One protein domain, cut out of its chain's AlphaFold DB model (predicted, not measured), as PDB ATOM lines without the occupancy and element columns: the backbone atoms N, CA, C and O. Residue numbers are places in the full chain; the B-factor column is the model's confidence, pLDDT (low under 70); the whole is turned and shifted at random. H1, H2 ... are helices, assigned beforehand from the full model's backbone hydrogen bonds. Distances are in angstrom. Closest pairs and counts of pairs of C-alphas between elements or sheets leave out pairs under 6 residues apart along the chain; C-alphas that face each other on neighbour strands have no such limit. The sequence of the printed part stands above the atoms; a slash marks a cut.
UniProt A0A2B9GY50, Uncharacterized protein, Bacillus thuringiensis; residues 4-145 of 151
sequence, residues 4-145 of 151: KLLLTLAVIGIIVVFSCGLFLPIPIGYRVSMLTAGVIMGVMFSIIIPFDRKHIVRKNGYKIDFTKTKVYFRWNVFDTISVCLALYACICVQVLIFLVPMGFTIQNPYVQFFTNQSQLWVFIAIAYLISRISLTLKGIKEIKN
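What this domain is: This is residues 4 to 145 of the 151 residues of an uncharacterized protein of Bacillus thuringiensis (UniProt A0A2B9GY50). Two helical hairpins, H1 with H2 and H3 with H4, run along one long axis. H2, H3 and H4 make an up-and-down bundle, and H1 packs on H2. The printed part has 142 residues with four named helices, H1, H2, H3 and H4 in order along the chain, which hold 108 of them, and no named strand; the class is all helix, and the whole is loose, with a radius of gyration of the C-alphas of 18.5 A and spans of 59 by 31 by 18 A.

How they stand to each other: H4, residues 109 to 145, touches H3, residues 77 to 99, with residues 111 to 128 alone, opposite ways; the closest C-alphas, Ala 89 and Ser 118, are 4.4 A apart. Residues 109 to 117 of H4 touch residues 28 to 37 of H2, residues 28 to 55, the same way; the closest C-alphas, Gly 29 and Pro 109, are 4.0 A apart. H1, residues 4 to 23, touches H2 at a shallow tilt of 11 degrees, the closest C-alphas, Gly 21 and Arg 31, 4.7 A apart, and is apart from H3 and H4. Each O i to N i+4 pair is within hydrogen-bond range in H1, H3 and H4, and 23 of 24 in H2.

Where its parts are: H4, 54.5 A long, ends at C-alpha 145 (131.182, 123.748, 130.251). H2 is 40.6 A, H3 33.1 A and H1 27.6 A, beginning at C-alpha 4 (132.575, 146.098, 152.792).

The domain as a whole: The printed part has no cut. Residues 56 to 76 are a long link. Residues 4 to 6, 55 to 57 and 59 to 73 have pLDDT under 70.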
ATOM      1  N   LYS A   4     132.737 145.504 151.459       64.19
ATOM      2  CA  LYS A   4     132.575 146.098 152.792       64.19
ATOM      3  C   LYS A   4     132.333 145.023 153.853       64.19
ATOM      4  O   LYS A   4     132.973 145.060 154.888       64.19
ATOM      5  N   LEU A   5     131.509 144.018 153.555       65.19
ATOM      6  CA  LEU A   5     131.196 142.917 154.469       65.19
ATOM      7  C   LEU A   5     132.436 142.069 154.795       65.19
ATOM      8  O   LEU A   5     132.627 141.690 155.941       65.19
ATOM      9  N   LEU A   6     133.300 141.803 153.807       67.69
ATOM     10  CA  LEU A   6     134.521 141.013 154.012       67.69
ATOM     11  C   LEU A   6     135.556 141.763 154.862       67.69
ATOM     12  O   LEU A   6     136.141 141.181 155.770       67.69
ATOM     13  N   LEU A   7     135.722 143.069 154.620       70.56
ATOM     14  CA  LEU A   7     136.545 143.938 155.465       70.56
ATOM     15  C   LEU A   7     135.983 144.012 156.893       70.56
ATOM     16  O   LEU A   7     136.731 143.864 157.853       70.56
ATOM     17  N   THR A   8     134.669 144.194 157.040       74.56
ATOM     18  CA  THR A   8     134.002 144.251 158.346       74.56
ATOM     19  C   THR A   8     134.170 142.944 159.119       74.56
ATOM     20  O   THR A   8     134.518 142.990 160.290       74.56
ATOM     21  N   LEU A   9     134.013 141.783 158.477       75.88
ATOM     22  CA  LEU A   9     134.230 140.484 159.125       75.88
ATOM     23  C   LEU A   9     135.692 140.268 159.533       75.88
ATOM     24  O   LEU A   9     135.937 139.771 160.628       75.88
ATOM     25  N   ALA A  10     136.654 140.668 158.696       76.38
ATOM     26  CA  ALA A  10     138.075 140.583 159.035       76.38
ATOM     27  C   ALA A  10     138.420 141.463 160.248       76.38
ATOM     28  O   ALA A  10     139.075 141.006 161.181       76.38
ATOM     29  N   VAL A  11     137.922 142.702 160.271       79.06
ATOM     30  CA  VAL A  11     138.130 143.639 161.385       79.06
ATOM     31  C   VAL A  11     137.455 143.139 162.662       79.06
ATOM     32  O   VAL A  11     138.090 143.138 163.710       79.06
ATOM     33  N   ILE A  12     136.215 142.642 162.583       81.62
ATOM     34  CA  ILE A  12     135.528 142.026 163.729       81.62
ATOM     35  C   ILE A  12     136.327 140.823 164.240       81.62
ATOM     36  O   ILE A  12     136.548 140.719 165.441       81.62
ATOM     37  N   GLY A  13     136.811 139.951 163.354       75.31
ATOM     38  CA  GLY A  13     137.622 138.794 163.732       75.31
ATOM     39  C   GLY A  13     138.897 139.186 164.480       75.31
ATOM     40  O   GLY A  13     139.187 138.623 165.534       75.31
ATOM     41  N   ILE A  14     139.623 140.196 163.992       80.00
ATOM     42  CA  ILE A  14     140.814 140.731 164.668       80.00
ATOM     43  C   ILE A  14     140.435 141.310 166.039       80.00
ATOM     44  O   ILE A  14     141.058 140.958 167.039       80.00
ATOM     45  N   ILE A  15     139.394 142.145 166.113       81.31
ATOM     46  CA  ILE A  15     138.941 142.765 167.369       81.31
ATOM     47  C   ILE A  15     138.537 141.703 168.392       81.31
ATOM     48  O   ILE A  15     138.905 141.823 169.557       81.31
ATOM     49  N   VAL A  16     137.828 140.652 167.977       80.38
ATOM     50  CA  VAL A  16     137.417 139.552 168.861       80.38
ATOM     51  C   VAL A  16     138.636 138.803 169.394       80.38
ATOM     52  O   VAL A  16     138.721 138.580 170.598       80.38
ATOM     53  N   VAL A  17     139.613 138.472 168.545       77.94
ATOM     54  CA  VAL A  17     140.844 137.782 168.973       77.94
ATOM     55  C   VAL A  17     141.650 138.634 169.957       77.94
ATOM     56  O   VAL A  17     142.072 138.132 171.000       77.94
ATOM     57  N   PHE A  18     141.799 139.934 169.688       77.06
ATOM     58  CA  PHE A  18     142.461 140.860 170.611       77.06
ATOM     59  C   PHE A  18     141.698 141.014 171.929       77.06
ATOM     60  O   PHE A  18     142.303 140.959 172.996       77.06
ATOM     61  N   SER A  19     140.373 141.149 171.871       76.06
ATOM     62  CA  SER A  19     139.533 141.315 173.060       76.06
ATOM     63  C   SER A  19     139.558 140.064 173.938       76.06
ATOM     64  O   SER A  19     139.735 140.163 175.150       76.06
ATOM     65  N   CYS A  20     139.474 138.875 173.338       75.50
ATOM     66  CA  CYS A  20     139.610 137.611 174.057       75.50
ATOM     67  C   CYS A  20     141.003 137.452 174.683       75.50
ATOM     68  O   CYS A  20     141.113 136.958 175.802       75.50
ATOM     69  N   GLY A  21     142.065 137.894 174.001       73.25
ATOM     70  CA  GLY A  21     143.431 137.853 174.531       73.25
ATOM     71  C   GLY A  21     143.688 138.822 175.693       73.25
ATOM     72  O   GLY A  21     144.458 138.489 176.594       73.25
ATOM     73  N   LEU A  22     143.047 139.998 175.690       73.50
ATOM     74  CA  LEU A  22     143.227 141.036 176.714       73.50
ATOM     75  C   LEU A  22     142.318 140.871 177.935       73.50
ATOM     76  O   LEU A  22     142.773 141.091 179.057       73.50
ATOM     77  N   PHE A  23     141.045 140.527 177.731       73.06
ATOM     78  CA  PHE A  23     140.020 140.659 178.772       73.06
ATOM     79  C   PHE A  23     139.617 139.337 179.433       73.06
ATOM     80  O   PHE A  23     138.989 139.363 180.491       73.06
ATOM     81  N   LEU A  24     139.976 138.179 178.864       76.44
ATOM     82  CA  LEU A  24     139.661 136.896 179.495       76.44
ATOM     83  C   LEU A  24     140.672 136.549 180.603       76.44
ATOM     84  O   LEU A  24     141.883 136.729 180.423       76.44
ATOM     85  N   PRO A  25     140.220 135.973 181.733       75.00
ATOM     86  CA  PRO A  25     141.091 135.496 182.805       75.00
ATOM     87  C   PRO A  25     141.767 134.165 182.423       75.00
ATOM     88  O   PRO A  25     141.637 133.160 183.111       75.00
ATOM     89  N   ILE A  26     142.491 134.149 181.303       81.94
ATOM     90  CA  ILE A  26     143.251 132.993 180.811       81.94
ATOM     91  C   ILE A  26     144.732 133.083 181.221       81.94
ATOM     92  O   ILE A  26     145.238 134.196 181.412       81.94
ATOM     93  N   PRO A  27     145.443 131.946 181.341       84.06
ATOM     94  CA  PRO A  27     146.875 131.918 181.634       84.06
ATOM     95  C   PRO A  27     147.722 132.707 180.622       84.06
ATOM     96  O   PRO A  27     147.359 132.847 179.451       84.06
ATOM     97  N   ILE A  28     148.877 133.213 181.068       85.88
ATOM     98  CA  ILE A  28     149.667 134.199 180.312       85.88
ATOM     99  C   ILE A  28     150.172 133.675 178.959       85.88
ATOM    100  O   ILE A  28     150.201 134.432 177.992       85.88
ATOM    101  N   GLY A  29     150.480 132.377 178.851       81.62
ATOM    102  CA  GLY A  29     150.899 131.762 177.588       81.62
ATOM    103  C   GLY A  29     149.814 131.827 176.510       81.62
ATOM    104  O   GLY A  29     150.090 132.164 175.356       81.62
ATOM    105  N   TYR A  30     148.554 131.603 176.894       83.94
ATOM    106  CA  TYR A  30     147.412 131.743 175.989       83.94
ATOM    107  C   TYR A  30     147.131 133.203 175.620       83.94
ATOM    108  O   TYR A  30     146.807 133.476 174.465       83.94
ATOM    109  N   ARG A  31     147.312 134.151 176.554       85.00
ATOM    110  CA  ARG A  31     147.162 135.593 176.263       85.00
ATOM    111  C   ARG A  31     148.135 136.048 175.187       85.00
ATOM    112  O   ARG A  31     147.720 136.631 174.188       85.00
ATOM    113  N   VAL A  32     149.419 135.736 175.369       86.38
ATOM    114  CA  VAL A  32     150.467 136.098 174.405       86.38
ATOM    115  C   VAL A  32     150.185 135.441 173.054       86.38
ATOM    116  O   VAL A  32     150.267 136.101 172.025       86.38
ATOM    117  N   SER A  33     149.744 134.181 173.053       87.25
ATOM    118  CA  SER A  33     149.370 133.457 171.836       87.25
ATOM    119  C   SER A  33     148.223 134.134 171.074       87.25
ATOM    120  O   SER A  33     148.327 134.339 169.866       87.25
ATOM    121  N   MET A  34     147.158 134.561 171.756       85.31
ATOM    122  CA  MET A  34     146.045 135.274 171.115       85.31
ATOM    123  C   MET A  34     146.482 136.612 170.509       85.31
ATOM    124  O   MET A  34     146.094 136.933 169.386       85.31
ATOM    125  N   LEU A  35     147.334 137.370 171.204       86.62
ATOM    126  CA  LEU A  35     147.876 138.625 170.675       86.62
ATOM    127  C   LEU A  35     148.732 138.387 169.428       86.62
ATOM    128  O   LEU A  35     148.527 139.043 168.406       86.62
ATOM    129  N   THR A  36     149.642 137.410 169.472       87.88
ATOM    130  CA  THR A  36     150.453 137.022 168.309       87.88
ATOM    131  C   THR A  36     149.569 136.589 167.141       87.88
ATOM    132  O   THR A  36     149.809 137.006 166.007       87.88
ATOM    133  N   ALA A  37     148.504 135.826 167.406       87.94
ATOM    134  CA  ALA A  37     147.546 135.427 166.380       87.94
ATOM    135  C   ALA A  37     146.839 136.627 165.738       87.94
ATOM    136  O   ALA A  37     146.763 136.710 164.511       87.94
ATOM    137  N   GLY A  38     146.386 137.587 166.548       85.19
ATOM    138  CA  GLY A  38     145.772 138.824 166.068       85.19
ATOM    139  C   GLY A  38     146.704 139.639 165.167       85.19
ATOM    140  O   GLY A  38     146.275 140.108 164.112       85.19
ATOM    141  N   VAL A  39     147.986 139.756 165.532       87.94
ATOM    142  CA  VAL A  39     148.995 140.462 164.723       87.94
ATOM    143  C   VAL A  39     149.229 139.757 163.386       87.94
ATOM    144  O   VAL A  39     149.149 140.402 162.341       87.94
ATOM    145  N   ILE A  40     149.465 138.440 163.395       88.12
ATOM    146  CA  ILE A  40     149.696 137.669 162.163       88.12
ATOM    147  C   ILE A  40     148.471 137.753 161.246       88.12
ATOM    148  O   ILE A  40     148.619 138.015 160.053       88.12
ATOM    149  N   MET A  41     147.256 137.624 161.790       85.38
ATOM    150  CA  MET A  41     146.032 137.797 161.004       85.38
ATOM    151  C   MET A  41     145.913 139.206 160.417       85.38
ATOM    152  O   MET A  41     145.545 139.341 159.253       85.38
ATOM    153  N   GLY A  42     146.256 140.252 161.173       84.81
ATOM    154  CA  GLY A  42     146.272 141.627 160.670       84.81
ATOM    155  C   GLY A  42     147.199 141.803 159.462       84.81
ATOM    156  O   GLY A  42     146.793 142.382 158.451       84.81
ATOM    157  N   VAL A  43     148.408 141.238 159.530       86.50
ATOM    158  CA  VAL A  43     149.370 141.237 158.416       86.50
ATOM    159  C   VAL A  43     148.854 140.416 157.234       86.50
ATOM    160  O   VAL A  43     148.978 140.839 156.090       86.50
ATOM    161  N   MET A  44     148.230 139.264 157.475       85.75
ATOM    162  CA  MET A  44     147.629 138.484 156.395       85.75
ATOM    163  C   MET A  44     146.533 139.284 155.695       85.75
ATOM    164  O   MET A  44     146.596 139.485 154.486       85.75
ATOM    165  N   PHE A  45     145.544 139.795 156.431       81.81
ATOM    166  CA  PHE A  45     144.424 140.520 155.834       81.81
ATOM    167  C   PHE A  45     144.872 141.754 155.042       81.81
ATOM    168  O   PHE A  45     144.283 142.036 153.994       81.81
ATOM    169  N   SER A  46     145.939 142.441 155.466       81.06
ATOM    170  CA  SER A  46     146.483 143.587 154.727       81.06
ATOM    171  C   SER A  46     147.039 143.213 153.347       81.06
ATOM    172  O   SER A  46     146.971 144.035 152.437       81.06
ATOM    173  N   ILE A  47     147.502 141.973 153.152       82.38
ATOM    174  CA  ILE A  47     147.975 141.448 151.858       82.38
ATOM    175  C   ILE A  47     146.815 140.838 151.056       82.38
ATOM    176  O   ILE A  47     146.685 141.063 149.852       82.38
ATOM    177  N   ILE A  48     145.940 140.089 151.727       78.19
ATOM    178  CA  ILE A  48     144.827 139.344 151.124       78.19
ATOM    179  C   ILE A  48     143.816 140.274 150.445       78.19
ATOM    180  O   ILE A  48     143.382 140.021 149.320       78.19
ATOM    181  N   ILE A  49     143.435 141.362 151.115       76.75
ATOM    182  CA  ILE A  49     142.394 142.282 150.645       76.75
ATOM    183  C   ILE A  49     142.779 143.007 149.344       76.75
ATOM    184  O   ILE A  49     141.969 142.994 148.412       76.75
ATOM    185  N   PRO A  50     143.956 143.656 149.214       75.31
ATOM    186  CA  PRO A  50     144.333 144.303 147.959       75.31
ATOM    187  C   PRO A  50     144.534 143.282 146.838       75.31
ATOM    188  O   PRO A  50     144.203 143.566 145.686       75.31
ATOM    189  N   PHE A  51     145.014 142.083 147.172       75.19
ATOM    190  CA  PHE A  51     145.185 141.016 146.202       75.19
ATOM    191  C   PHE A  51     143.835 140.537 145.631       75.19
ATOM    192  O   PHE A  51     143.690 140.454 144.408       75.19
ATOM    193  N   ASP A  52     142.825 140.298 146.481       72.69
ATOM    194  CA  ASP A  52     141.461 139.939 146.046       72.69
ATOM    195  C   ASP A  52     140.864 141.022 145.139       72.69
ATOM    196  O   ASP A  52     140.302 140.716 144.091       72.69
ATOM    197  N   ARG A  53     141.078 142.301 145.471       70.38
ATOM    198  CA  ARG A  53     140.593 143.428 144.658       70.38
ATOM    199  C   ARG A  53     141.221 143.497 143.269       70.38
ATOM    200  O   ARG A  53     140.532 143.869 142.325       70.38
ATOM    201  N   LYS A  54     142.520 143.218 143.152       71.62
ATOM    202  CA  LYS A  54     143.265 143.425 141.902       71.62
ATOM    203  C   LYS A  54     143.118 142.260 140.930       71.62
ATOM    204  O   LYS A  54     143.144 142.471 139.722       71.62
ATOM    205  N   HIS A  55     142.990 141.043 141.449       68.75
ATOM    206  CA  HIS A  55     143.142 139.837 140.639       68.75
ATOM    207  C   HIS A  55     141.867 139.012 140.459       68.75
ATOM    208  O   HIS A  55     141.858 138.156 139.577       68.75
ATOM    209  N   ILE A  56     140.809 139.241 141.246       67.62
ATOM    210  CA  ILE A  56     139.580 138.436 141.190       67.62
ATOM    211  C   ILE A  56     138.467 139.229 140.505       67.62
ATOM    212  O   ILE A  56     137.881 140.151 141.074       67.62
ATOM    213  N   VAL A  57     138.148 138.837 139.270       69.31
ATOM    214  CA  VAL A  57     137.076 139.447 138.476       69.31
ATOM    215  C   VAL A  57     135.774 138.691 138.741       69.31
ATOM    216  O   VAL A  57     135.701 137.470 138.595       69.31
ATOM    217  N   ARG A  58     134.727 139.411 139.151       71.62
ATOM    218  CA  ARG A  58     133.399 138.847 139.438       71.62
ATOM    219  C   ARG A  58     132.398 139.330 138.386       71.62
ATOM    220  O   ARG A  58     132.368 140.517 138.071       71.62
ATOM    221  N   LYS A  59     131.583 138.419 137.850       66.38
ATOM    222  CA  LYS A  59     130.477 138.725 136.925       66.38
ATOM    223  C   LYS A  59     129.268 139.286 137.682       66.38
ATOM    224  O   LYS A  59     129.175 139.183 138.911       66.38
ATOM    225  N   ASN A  60     128.327 139.863 136.934       46.94
ATOM    226  CA  ASN A  60     127.078 140.380 137.489       46.94
ATOM    227  C   ASN A  60     126.339 139.244 138.231       46.94
ATOM    228  O   ASN A  60     126.131 138.171 137.669       46.94
ATOM    229  N   GLY A  61     126.039 139.439 139.522       57.00
ATOM    230  CA  GLY A  61     125.559 138.375 140.423       57.00
ATOM    231  C   GLY A  61     126.609 137.761 141.368       57.00
ATOM    232  O   GLY A  61     126.339 136.737 141.987       57.00
ATOM    233  N   TYR A  62     127.794 138.373 141.519       59.25
ATOM    234  CA  TYR A  62     128.865 137.979 142.461       59.25
ATOM    235  C   TYR A  62     129.500 136.595 142.234       59.25
ATOM    236  O   TYR A  62     130.291 136.149 143.070       59.25
ATOM    237  N   LYS A  63     129.205 135.922 141.120       62.06
ATOM    238  CA  LYS A  63     129.910 134.695 140.726       62.06
ATOM    239  C   LYS A  63     131.304 135.055 140.202       62.06
ATOM    240  O   LYS A  63     131.463 136.038 139.477       62.06
ATOM    241  N   ILE A  64     132.315 134.297 140.626       66.50
ATOM    242  CA  ILE A  64     133.704 134.482 140.185       66.50
ATOM    243  C   ILE A  64     133.777 134.090 138.711       66.50
ATOM    244  O   ILE A  64     133.329 133.008 138.351       66.50
ATOM    245  N   ASP A  65     134.325 134.966 137.872       66.25
ATOM    246  CA  ASP A  65     134.535 134.650 136.464       66.25
ATOM    247  C   ASP A  65     135.856 133.892 136.317       66.25
ATOM    248  O   ASP A  65     136.937 134.493 136.293       66.25
ATOM    249  N   PHE A  66     135.779 132.560 136.290       65.06
ATOM    250  CA  PHE A  66     136.960 131.694 136.242       65.06
ATOM    251  C   PHE A  66     137.704 131.749 134.901       65.06
ATOM    252  O   PHE A  66     138.880 131.400 134.865       65.06
ATOM    253  N   THR A  67     137.079 132.243 133.826       61.72
ATOM    254  CA  THR A  67     137.757 132.433 132.530       61.72
ATOM    255  C   THR A  67     138.701 133.638 132.549       61.72
ATOM    256  O   THR A  67     139.790 133.589 131.984       61.72
ATOM    257  N   LYS A  68     138.338 134.710 133.268       60.91
ATOM    258  CA  LYS A  68     139.179 135.911 133.430       60.91
ATOM    259  C   LYS A  68     140.121 135.828 134.633       60.91
ATOM    260  O   LYS A  68     141.216 136.387 134.610       60.91
ATOM    261  N   THR A  69     139.731 135.108 135.681       64.69
ATOM    262  CA  THR A  69     140.504 134.998 136.926       64.69
ATOM    263  C   THR A  69     141.483 133.819 136.867       64.69
ATOM    264  O   THR A  69     141.268 132.775 137.482       64.69
ATOM    265  N   LYS A  70     142.612 133.988 136.162       65.00
ATOM    266  CA  LYS A  70     143.647 132.934 136.009       65.00
ATOM    267  C   LYS A  70     144.423 132.615 137.303       65.00
ATOM    268  O   LYS A  70     145.159 131.635 137.378       65.00
ATOM    269  N   VAL A  71     144.253 133.423 138.348       68.31
ATOM    270  CA  VAL A  71     145.027 133.355 139.598       68.31
ATOM    271  C   VAL A  71     144.717 132.126 140.468       68.31
ATOM    272  O   VAL A  71     145.547 131.704 141.273       68.31
ATOM    273  N   TYR A  72     143.562 131.487 140.274       67.62
ATOM    274  CA  TYR A  72     143.235 130.224 140.950       67.62
ATOM    275  C   TYR A  72     143.871 128.979 140.309       67.62
ATOM    276  O   TYR A  72     143.835 127.903 140.903       67.62
ATOM    277  N   PHE A  73     144.466 129.125 139.123       66.00
ATOM    278  CA  PHE A  73     145.129 128.038 138.390       66.00
ATOM    279  C   PHE A  73     146.656 128.120 138.442       66.00
ATOM    280  O   PHE A  73     147.338 127.194 138.016       66.00
ATOM    281  N   ARG A  74     147.202 129.219 138.971       74.31
ATOM    282  CA  ARG A  74     148.641 129.434 139.155       74.31
ATOM    283  C   ARG A  74     148.989 129.523 140.632       74.31
ATOM    284  O   ARG A  74     148.128 129.866 141.443       74.31
ATOM    285  N   TRP A  75     150.253 129.244 140.954       75.69
ATOM    286  CA  TRP A  75     150.791 129.489 142.288       75.69
ATOM    287  C   TRP A  75     150.590 130.953 142.659       75.69
ATOM    288  O   TRP A  75     150.954 131.848 141.890       75.69
ATOM    289  N   ASN A  76     149.984 131.191 143.814       79.88
ATOM    290  CA  ASN A  76     149.618 132.526 144.238       79.88
ATOM    291  C   ASN A  76     150.267 132.915 145.575       79.88
ATOM    292  O   ASN A  76     150.670 132.065 146.361       79.88
ATOM    293  N   VAL A  77     150.300 134.215 145.870       79.44
ATOM    294  CA  VAL A  77     150.757 134.791 147.141       79.44
ATOM    295  C   VAL A  77     150.068 134.125 148.336       79.44
ATOM    296  O   VAL A  77     150.725 133.842 149.332       79.44
ATOM    297  N   PHE A  78     148.777 133.798 148.232       81.06
ATOM    298  CA  PHE A  78     148.069 133.051 149.277       81.06
ATOM    299  C   PHE A  78     148.615 131.637 149.501       81.06
ATOM    300  O   PHE A  78     148.667 131.190 150.644       81.06
ATOM    301  N   ASP A  79     149.033 130.944 148.439       83.50
ATOM    302  CA  ASP A  79     149.618 129.607 148.548       83.50
ATOM    303  C   ASP A  79     150.970 129.699 149.267       83.50
ATOM    304  O   ASP A  79     151.219 128.946 150.205       83.50
ATOM    305  N   THR A  80     151.790 130.706 148.932       87.62
ATOM    306  CA  THR A  80     153.036 131.001 149.662       87.62
ATOM    307  C   THR A  80     152.775 131.306 151.139       87.62
ATOM    308  O   THR A  80     153.421 130.716 152.000       87.62
ATOM    309  N   ILE A  81     151.808 132.179 151.455       88.06
ATOM    310  CA  ILE A  81     151.448 132.511 152.846       88.06
ATOM    311  C   ILE A  81     150.998 131.255 153.599       88.06
ATOM    312  O   ILE A  81     151.435 131.028 154.725       88.06
ATOM    313  N   SER A  82     150.166 130.413 152.982       88.88
ATOM    314  CA  SER A  82     149.695 129.172 153.601       88.88
ATOM    315  C   SER A  82     150.833 128.189 153.873       88.88
ATOM    316  O   SER A  82     150.835 127.546 154.921       88.88
ATOM    317  N   VAL A  83     151.808 128.071 152.968       90.25
ATOM    318  CA  VAL A  83     152.999 127.232 153.180       90.25
ATOM    319  C   VAL A  83     153.852 127.785 154.321       90.25
ATOM    320  O   VAL A  83     154.253 127.026 155.200       90.25
ATOM    321  N   CYS A  84     154.082 129.100 154.367       91.12
ATOM    322  CA  CYS A  84     154.805 129.733 155.471       91.12
ATOM    323  C   CYS A  84     154.110 129.505 156.823       91.12
ATOM    324  O   CYS A  84     154.784 129.215 157.809       91.12
ATOM    325  N   LEU A  85     152.776 129.583 156.874       90.12
ATOM    326  CA  LEU A  85     151.998 129.294 158.086       90.12
ATOM    327  C   LEU A  85     152.103 127.831 158.512       90.12
ATOM    328  O   LEU A  85     152.247 127.557 159.701       90.12
ATOM    329  N   ALA A  86     152.062 126.898 157.559       90.75
ATOM    330  CA  ALA A  86     152.244 125.480 157.848       90.75
ATOM    331  C   ALA A  86     153.647 125.204 158.413       90.75
ATOM    332  O   ALA A  86     153.772 124.528 159.431       90.75
ATOM    333  N   LEU A  87     154.693 125.796 157.822       93.81
ATOM    334  CA  LEU A  87     156.064 125.705 158.335       93.81
ATOM    335  C   LEU A  87     156.191 126.301 159.741       93.81
ATOM    336  O   LEU A  87     156.790 125.680 160.616       93.81
ATOM    337  N   TYR A  88     155.593 127.470 159.980       92.31
ATOM    338  CA  TYR A  88     155.552 128.078 161.309       92.31
ATOM    339  C   TYR A  88     154.879 127.153 162.330       92.31
ATOM    340  O   TYR A  88     155.426 126.921 163.407       92.31
ATOM    341  N   ALA A  89     153.742 126.553 161.975       92.56
ATOM    342  CA  ALA A  89     153.054 125.612 162.847       92.56
ATOM    343  C   ALA A  89     153.904 124.364 163.139       92.56
ATOM    344  O   ALA A  89     153.965 123.929 164.289       92.56
ATOM    345  N   CYS A  90     154.618 123.831 162.142       93.25
ATOM    346  CA  CYS A  90     155.569 122.733 162.333       93.25
ATOM    347  C   CYS A  90     156.694 123.110 163.303       93.25
ATOM    348  O   CYS A  90     157.023 122.315 164.180       93.25
ATOM    349  N   ILE A  91     157.248 124.324 163.204       94.25
ATOM    350  CA  ILE A  91     158.256 124.815 164.155       94.25
ATOM    351  C   ILE A  91     157.668 124.868 165.571       94.25
ATOM    352  O   ILE A  91     158.309 124.398 166.508       94.25
ATOM    353  N   CYS A  92     156.437 125.365 165.743       92.62
ATOM    354  CA  CYS A  92     155.770 125.365 167.048       92.62
ATOM    355  C   CYS A  92     155.620 123.950 167.626       92.62
ATOM    356  O   CYS A  92     155.887 123.744 168.809       92.62
ATOM    357  N   VAL A  93     155.236 122.967 166.803       93.44
ATOM    358  CA  VAL A  93     155.155 121.558 167.225       93.44
ATOM    359  C   VAL A  93     156.534 121.009 167.584       93.44
ATOM    360  O   VAL A  93     156.674 120.341 168.603       93.44
ATOM    361  N   GLN A  94     157.569 121.330 166.810       92.56
ATOM    362  CA  GLN A  94     158.926 120.870 167.093       92.56
ATOM    363  C   GLN A  94     159.439 121.402 168.438       92.56
ATOM    364  O   GLN A  94     160.046 120.657 169.204       92.56
ATOM    365  N   VAL A  95     159.151 122.664 168.766       92.31
ATOM    366  CA  VAL A  95     159.486 123.237 170.078       92.31
ATOM    367  C   VAL A  95     158.740 122.511 171.202       92.31
ATOM    368  O   VAL A  95     159.344 122.201 172.227       92.31
ATOM    369  N   LEU A  96     157.463 122.159 171.013       91.69
ATOM    370  CA  LEU A  96     156.716 121.353 171.991       91.69
ATOM    371  C   LEU A  96     157.325 119.965 172.192       91.69
ATOM    372  O   LEU A  96     157.427 119.510 173.330       91.69
ATOM    373  N   ILE A  97     157.766 119.320 171.110       90.25
ATOM    374  CA  ILE A  97     158.434 118.013 171.159       90.25
ATOM    375  C   ILE A  97     159.711 118.071 172.005       90.25
ATOM    376  O   ILE A  97     160.046 117.074 172.632       90.25
ATOM    377  N   PHE A  98     160.399 119.215 172.083       91.50
ATOM    378  CA  PHE A  98     161.537 119.394 172.991       91.50
ATOM    379  C   PHE A  98     161.126 119.754 174.424       91.50
ATOM    380  O   PHE A  98     161.739 119.271 175.372       91.50
ATOM    381  N   LEU A  99     160.090 120.578 174.605       88.44
ATOM    382  CA  LEU A  99     159.652 121.032 175.930       88.44
ATOM    383  C   LEU A  99     159.035 119.907 176.775       88.44
ATOM    384  O   LEU A  99     159.266 119.856 177.982       88.44
ATOM    385  N   VAL A 100     158.270 119.003 176.160       87.50
ATOM    386  CA  VAL A 100     157.568 117.930 176.886       87.50
ATOM    387  C   VAL A 100     158.545 116.936 177.543       87.50
ATOM    388  O   VAL A 100     158.411 116.698 178.743       87.50
ATOM    389  N   PRO A 101     159.574 116.405 176.851       88.06
ATOM    390  CA  PRO A 101     160.584 115.540 177.466       88.06
ATOM    391  C   PRO A 101     161.448 116.231 178.527       88.06
ATOM    392  O   PRO A 101     161.957 115.559 179.416       88.06
ATOM    393  N   MET A 102     161.593 117.560 178.477       88.94
ATOM    394  CA  MET A 102     162.268 118.338 179.531       88.94
ATOM    395  C   MET A 102     161.440 118.442 180.827       88.94
ATOM    396  O   MET A 102     161.884 119.061 181.790       88.94
ATOM    397  N   GLY A 103     160.240 117.854 180.866       88.25
ATOM    398  CA  GLY A 103     159.362 117.853 182.034       88.25
ATOM    399  C   GLY A 103     158.481 119.098 182.152       88.25
ATOM    400  O   GLY A 103     157.794 119.264 183.160       88.25
ATOM    401  N   PHE A 104     158.459 119.978 181.141       89.19
ATOM    402  CA  PHE A 104     157.549 121.120 181.143       89.19
ATOM    403  C   PHE A 104     156.113 120.665 180.882       89.19
ATOM    404  O   PHE A 104     155.806 120.019 179.881       89.19
ATOM    405  N   THR A 105     155.211 121.041 181.786       86.69
ATOM    406  CA  THR A 105     153.789 120.694 181.714       86.69
ATOM    407  C   THR A 105     152.959 121.839 181.131       86.69
ATOM    408  O   THR A 105     153.459 122.932 180.865       86.69
ATOM    409  N   ILE A 106     151.649 121.618 180.990       82.12
ATOM    410  CA  ILE A 106     150.677 122.608 180.490       82.12
ATOM    411  C   ILE A 106     150.613 123.861 181.381       82.12
ATOM    412  O   ILE A 106     150.104 124.886 180.950       82.12
ATOM    413  N   GLN A 107     151.148 123.838 182.605       84.94
ATOM    414  CA  GLN A 107     151.244 125.040 183.444       84.94
ATOM    415  C   GLN A 107     152.333 126.010 182.966       84.94
ATOM    416  O   GLN A 107     152.308 127.191 183.310       84.94
ATOM    417  N   ASN A 108     153.285 125.540 182.156       87.75
ATOM    418  CA  ASN A 108     154.340 126.382 181.623       87.75
ATOM    419  C   ASN A 108     153.795 127.303 180.504       87.75
ATOM    420  O   ASN A 108     153.216 126.807 179.530       87.75
ATOM    421  N   PRO A 109     154.021 128.631 180.581       88.06
ATOM    422  CA  PRO A 109     153.538 129.580 179.578       88.06
ATOM    423  C   PRO A 109     154.002 129.294 178.144       88.06
ATOM    424  O   PRO A 109     153.248 129.532 177.202       88.06
ATOM    425  N   TYR A 110     155.214 128.762 177.960       86.88
ATOM    426  CA  TYR A 110     155.742 128.419 176.640       86.88
ATOM    427  C   TYR A 110     154.977 127.244 176.030       86.88
ATOM    428  O   TYR A 110     154.548 127.320 174.880       86.88
ATOM    429  N   VAL A 111     154.723 126.193 176.815       88.44
ATOM    430  CA  VAL A 111     153.949 125.026 176.362       88.44
ATOM    431  C   VAL A 111     152.535 125.449 175.953       88.44
ATOM    432  O   VAL A 111     152.065 125.070 174.880       88.44
ATOM    433  N   GLN A 112     151.879 126.303 176.743       88.62
ATOM    434  CA  GLN A 112     150.560 126.859 176.407       88.62
ATOM    435  C   GLN A 112     150.586 127.671 175.107       88.62
ATOM    436  O   GLN A 112     149.719 127.498 174.246       88.62
ATOM    437  N   PHE A 113     151.593 128.537 174.948       90.62
ATOM    438  CA  PHE A 113     151.750 129.379 173.767       90.62
ATOM    439  C   PHE A 113     151.887 128.540 172.492       90.62
ATOM    440  O   PHE A 113     151.082 128.693 171.569       90.62
ATOM    441  N   PHE A 114     152.867 127.634 172.456       91.69
ATOM    442  CA  PHE A 114     153.178 126.842 171.266       91.69
ATOM    443  C   PHE A 114     152.072 125.838 170.933       91.69
ATOM    444  O   PHE A 114     151.808 125.602 169.754       91.69
ATOM    445  N   THR A 115     151.375 125.297 171.939       90.44
ATOM    446  CA  THR A 115     150.228 124.396 171.718       90.44
ATOM    447  C   THR A 115     149.097 125.131 171.010       90.44
ATOM    448  O   THR A 115     148.599 124.672 169.987       90.44
ATOM    449  N   ASN A 116     148.733 126.319 171.492       90.12
ATOM    450  CA  ASN A 116     147.641 127.078 170.891       90.12
ATOM    451  C   ASN A 116     148.011 127.630 169.503       90.12
ATOM    452  O   ASN A 116     147.191 127.605 168.589       90.12
ATOM    453  N   GLN A 117     149.258 128.086 169.325       90.12
ATOM    454  CA  GLN A 117     149.749 128.554 168.025       90.12
ATOM    455  C   GLN A 117     149.768 127.421 166.995       90.12
ATOM    456  O   GLN A 117     149.190 127.572 165.922       90.12
ATOM    457  N   SER A 118     150.383 126.277 167.310       92.12
ATOM    458  CA  SER A 118     150.443 125.145 166.374       92.12
ATOM    459  C   SER A 118     149.051 124.689 165.939       92.12
ATOM    460  O   SER A 118     148.792 124.579 164.742       92.12
ATOM    461  N   GLN A 119     148.133 124.508 166.888       88.56
ATOM    462  CA  GLN A 119     146.774 124.068 166.597       88.56
ATOM    463  C   GLN A 119     146.030 125.051 165.679       88.56
ATOM    464  O   GLN A 119     145.505 124.643 164.641       88.56
ATOM    465  N   LEU A 120     146.005 126.342 166.027       89.81
ATOM    466  CA  LEU A 120     145.294 127.374 165.265       89.81
ATOM    467  C   LEU A 120     145.766 127.432 163.803       89.81
ATOM    468  O   LEU A 120     144.949 127.424 162.879       89.81
ATOM    469  N   TRP A 121     147.080 127.482 163.583       90.62
ATOM    470  CA  TRP A 121     147.635 127.677 162.243       90.62
ATOM    471  C   TRP A 121     147.535 126.432 161.368       90.62
ATOM    472  O   TRP A 121     147.303 126.571 160.166       90.62
ATOM    473  N   VAL A 122     147.606 125.230 161.952       91.38
ATOM    474  CA  VAL A 122     147.300 123.985 161.227       91.38
ATOM    475  C   VAL A 122     145.856 124.003 160.724       91.38
ATOM    476  O   VAL A 122     145.623 123.736 159.545       91.38
ATOM    477  N   PHE A 123     144.887 124.379 161.569       90.06
ATOM    478  CA  PHE A 123     143.484 124.469 161.148       90.06
ATOM    479  C   PHE A 123     143.284 125.463 160.003       90.06
ATOM    480  O   PHE A 123     142.600 125.147 159.029       90.06
ATOM    481  N   ILE A 124     143.907 126.642 160.086       88.56
ATOM    482  CA  ILE A 124     143.816 127.667 159.038       88.56
ATOM    483  C   ILE A 124     144.441 127.171 157.726       88.56
ATOM    484  O   ILE A 124     143.829 127.326 156.668       88.56
ATOM    485  N   ALA A 125     145.616 126.538 157.778       89.50
ATOM    486  CA  ALA A 125     146.289 126.004 156.594       89.50
ATOM    487  C   ALA A 125     145.458 124.907 155.903       89.50
ATOM    488  O   ALA A 125     145.288 124.929 154.683       89.50
ATOM    489  N   ILE A 126     144.871 123.985 156.675       89.62
ATOM    490  CA  ILE A 126     143.994 122.931 156.141       89.62
ATOM    491  C   ILE A 126     142.722 123.535 155.532       89.62
ATOM    492  O   ILE A 126     142.345 123.183 154.413       89.62
ATOM    493  N   ALA A 127     142.070 124.470 156.229       89.25
ATOM    494  CA  ALA A 127     140.867 125.134 155.728       89.25
ATOM    495  C   ALA A 127     141.133 125.879 154.408       89.25
ATOM    496  O   ALA A 127     140.311 125.831 153.483       89.25
ATOM    497  N   TYR A 128     142.298 126.525 154.289       88.00
ATOM    498  CA  TYR A 128     142.730 127.160 153.049       88.00
ATOM    499  C   TYR A 128     142.950 126.132 151.931       88.00
ATOM    500  O   TYR A 128     142.429 126.321 150.832       88.00
ATOM    501  N   LEU A 129     143.635 125.018 152.207       87.50
ATOM    502  CA  LEU A 129     143.881 123.961 151.221       87.50
ATOM    503  C   LEU A 129     142.571 123.383 150.659       87.50
ATOM    504  O   LEU A 129     142.409 123.275 149.443       87.50
ATOM    505  N   ILE A 130     141.601 123.081 151.528       89.38
ATOM    506  CA  ILE A 130     140.273 122.589 151.124       89.38
ATOM    507  C   ILE A 130     139.558 123.627 150.250       89.38
ATOM    508  O   ILE A 130     138.995 123.293 149.201       89.38
ATOM    509  N   SER A 131     139.599 124.896 150.660       85.38
ATOM    510  CA  SER A 131     138.996 126.000 149.907       85.38
ATOM    511  C   SER A 131     139.638 126.153 148.528       85.38
ATOM    512  O   SER A 131     138.931 126.320 147.531       85.38
ATOM    513  N   ARG A 132     140.968 126.036 148.451       85.38
ATOM    514  CA  ARG A 132     141.744 126.119 147.212       85.38
ATOM    515  C   ARG A 132     141.361 125.005 146.245       85.38
ATOM    516  O   ARG A 132     140.965 125.308 145.125       85.38
ATOM    517  N   ILE A 133     141.384 123.748 146.691       86.75
ATOM    518  CA  ILE A 133     140.987 122.588 145.874       86.75
ATOM    519  C   ILE A 133     139.555 122.764 145.354       86.75
ATOM    520  O   ILE A 133     139.292 122.598 144.163       86.75
ATOM    521  N   SER A 134     138.634 123.175 146.228       85.94
ATOM    522  CA  SER A 134     137.228 123.383 145.871       85.94
ATOM    523  C   SER A 134     137.044 124.454 144.791       85.94
ATOM    524  O   SER A 134     136.244 124.275 143.870       85.94
ATOM    525  N   LEU A 135     137.768 125.575 144.886       82.19
ATOM    526  CA  LEU A 135     137.710 126.659 143.901       82.19
ATOM    527  C   LEU A 135     138.354 126.257 142.575       82.19
ATOM    528  O   LEU A 135     137.779 126.533 141.524       82.19
ATOM    529  N   THR A 136     139.493 125.565 142.609       83.50
ATOM    530  CA  THR A 136     140.157 125.078 141.397       83.50
ATOM    531  C   THR A 136     139.272 124.075 140.653       83.50
ATOM    532  O   THR A 136     139.067 124.231 139.453       83.50
ATOM    533  N   LEU A 137     138.651 123.110 141.344       82.56
ATOM    534  CA  LEU A 137     137.728 122.146 140.722       82.56
ATOM    535  C   LEU A 137     136.493 122.822 140.110       82.56
ATOM    536  O   LEU A 137     136.090 122.480 138.996       82.56
ATOM    537  N   LYS A 138     135.905 123.801 140.812       81.69
ATOM    538  CA  LYS A 138     134.799 124.612 140.275       81.69
ATOM    539  C   LYS A 138     135.225 125.361 139.015       81.69
ATOM    540  O   LYS A 138     134.501 125.318 138.025       81.69
ATOM    541  N   GLY A 139     136.415 125.956 139.033       78.25
ATOM    542  CA  GLY A 139     136.980 126.646 137.881       78.25
ATOM    543  C   GLY A 139     137.176 125.729 136.672       78.25
ATOM    544  O   GLY A 139     136.709 126.064 135.588       78.25
ATOM    545  N   ILE A 140     137.787 124.549 136.851       80.88
ATOM    546  CA  ILE A 140     137.971 123.560 135.765       80.88
ATOM    547  C   ILE A 140     136.618 123.157 135.163       80.88
ATOM    548  O   ILE A 140     136.468 123.106 133.943       80.88
ATOM    549  N   LYS A 141     135.615 122.887 136.010       80.25
ATOM    550  CA  LYS A 141     134.269 122.504 135.559       80.25
ATOM    551  C   LYS A 141     133.596 123.615 134.751       80.25
ATOM    552  O   LYS A 141     132.943 123.328 133.751       80.25
ATOM    553  N   GLU A 142     133.744 124.867 135.169       77.94
ATOM    554  CA  GLU A 142     133.142 126.012 134.483       77.94
ATOM    555  C   GLU A 142     133.782 126.258 133.111       77.94
ATOM    556  O   GLU A 142     133.051 126.423 132.134       77.94
ATOM    557  N   ILE A 143     135.114 126.153 133.020       74.44
ATOM    558  CA  ILE A 143     135.869 126.213 131.755       74.44
ATOM    559  C   ILE A 143     135.431 125.094 130.803       74.44
ATOM    560  O   ILE A 143     135.145 125.354 129.637       74.44
ATOM    561  N   LYS A 144     135.317 123.853 131.299       74.50
ATOM    562  CA  LYS A 144     134.872 122.708 130.489       74.50
ATOM    563  C   LYS A 144     133.467 122.912 129.910       74.50
ATOM    564  O   LYS A 144     133.206 122.486 128.791       74.50
ATOM    565  N   ASN A 145     132.572 123.553 130.659       71.94
ATOM    566  CA  ASN A 145     131.182 123.748 130.251       71.94
ATOM    567  C   ASN A 145     130.969 124.904 129.258       71.94
ATOM    568  O   ASN A 145     129.937 124.915 128.594       71.94
TER     569      ASN A 145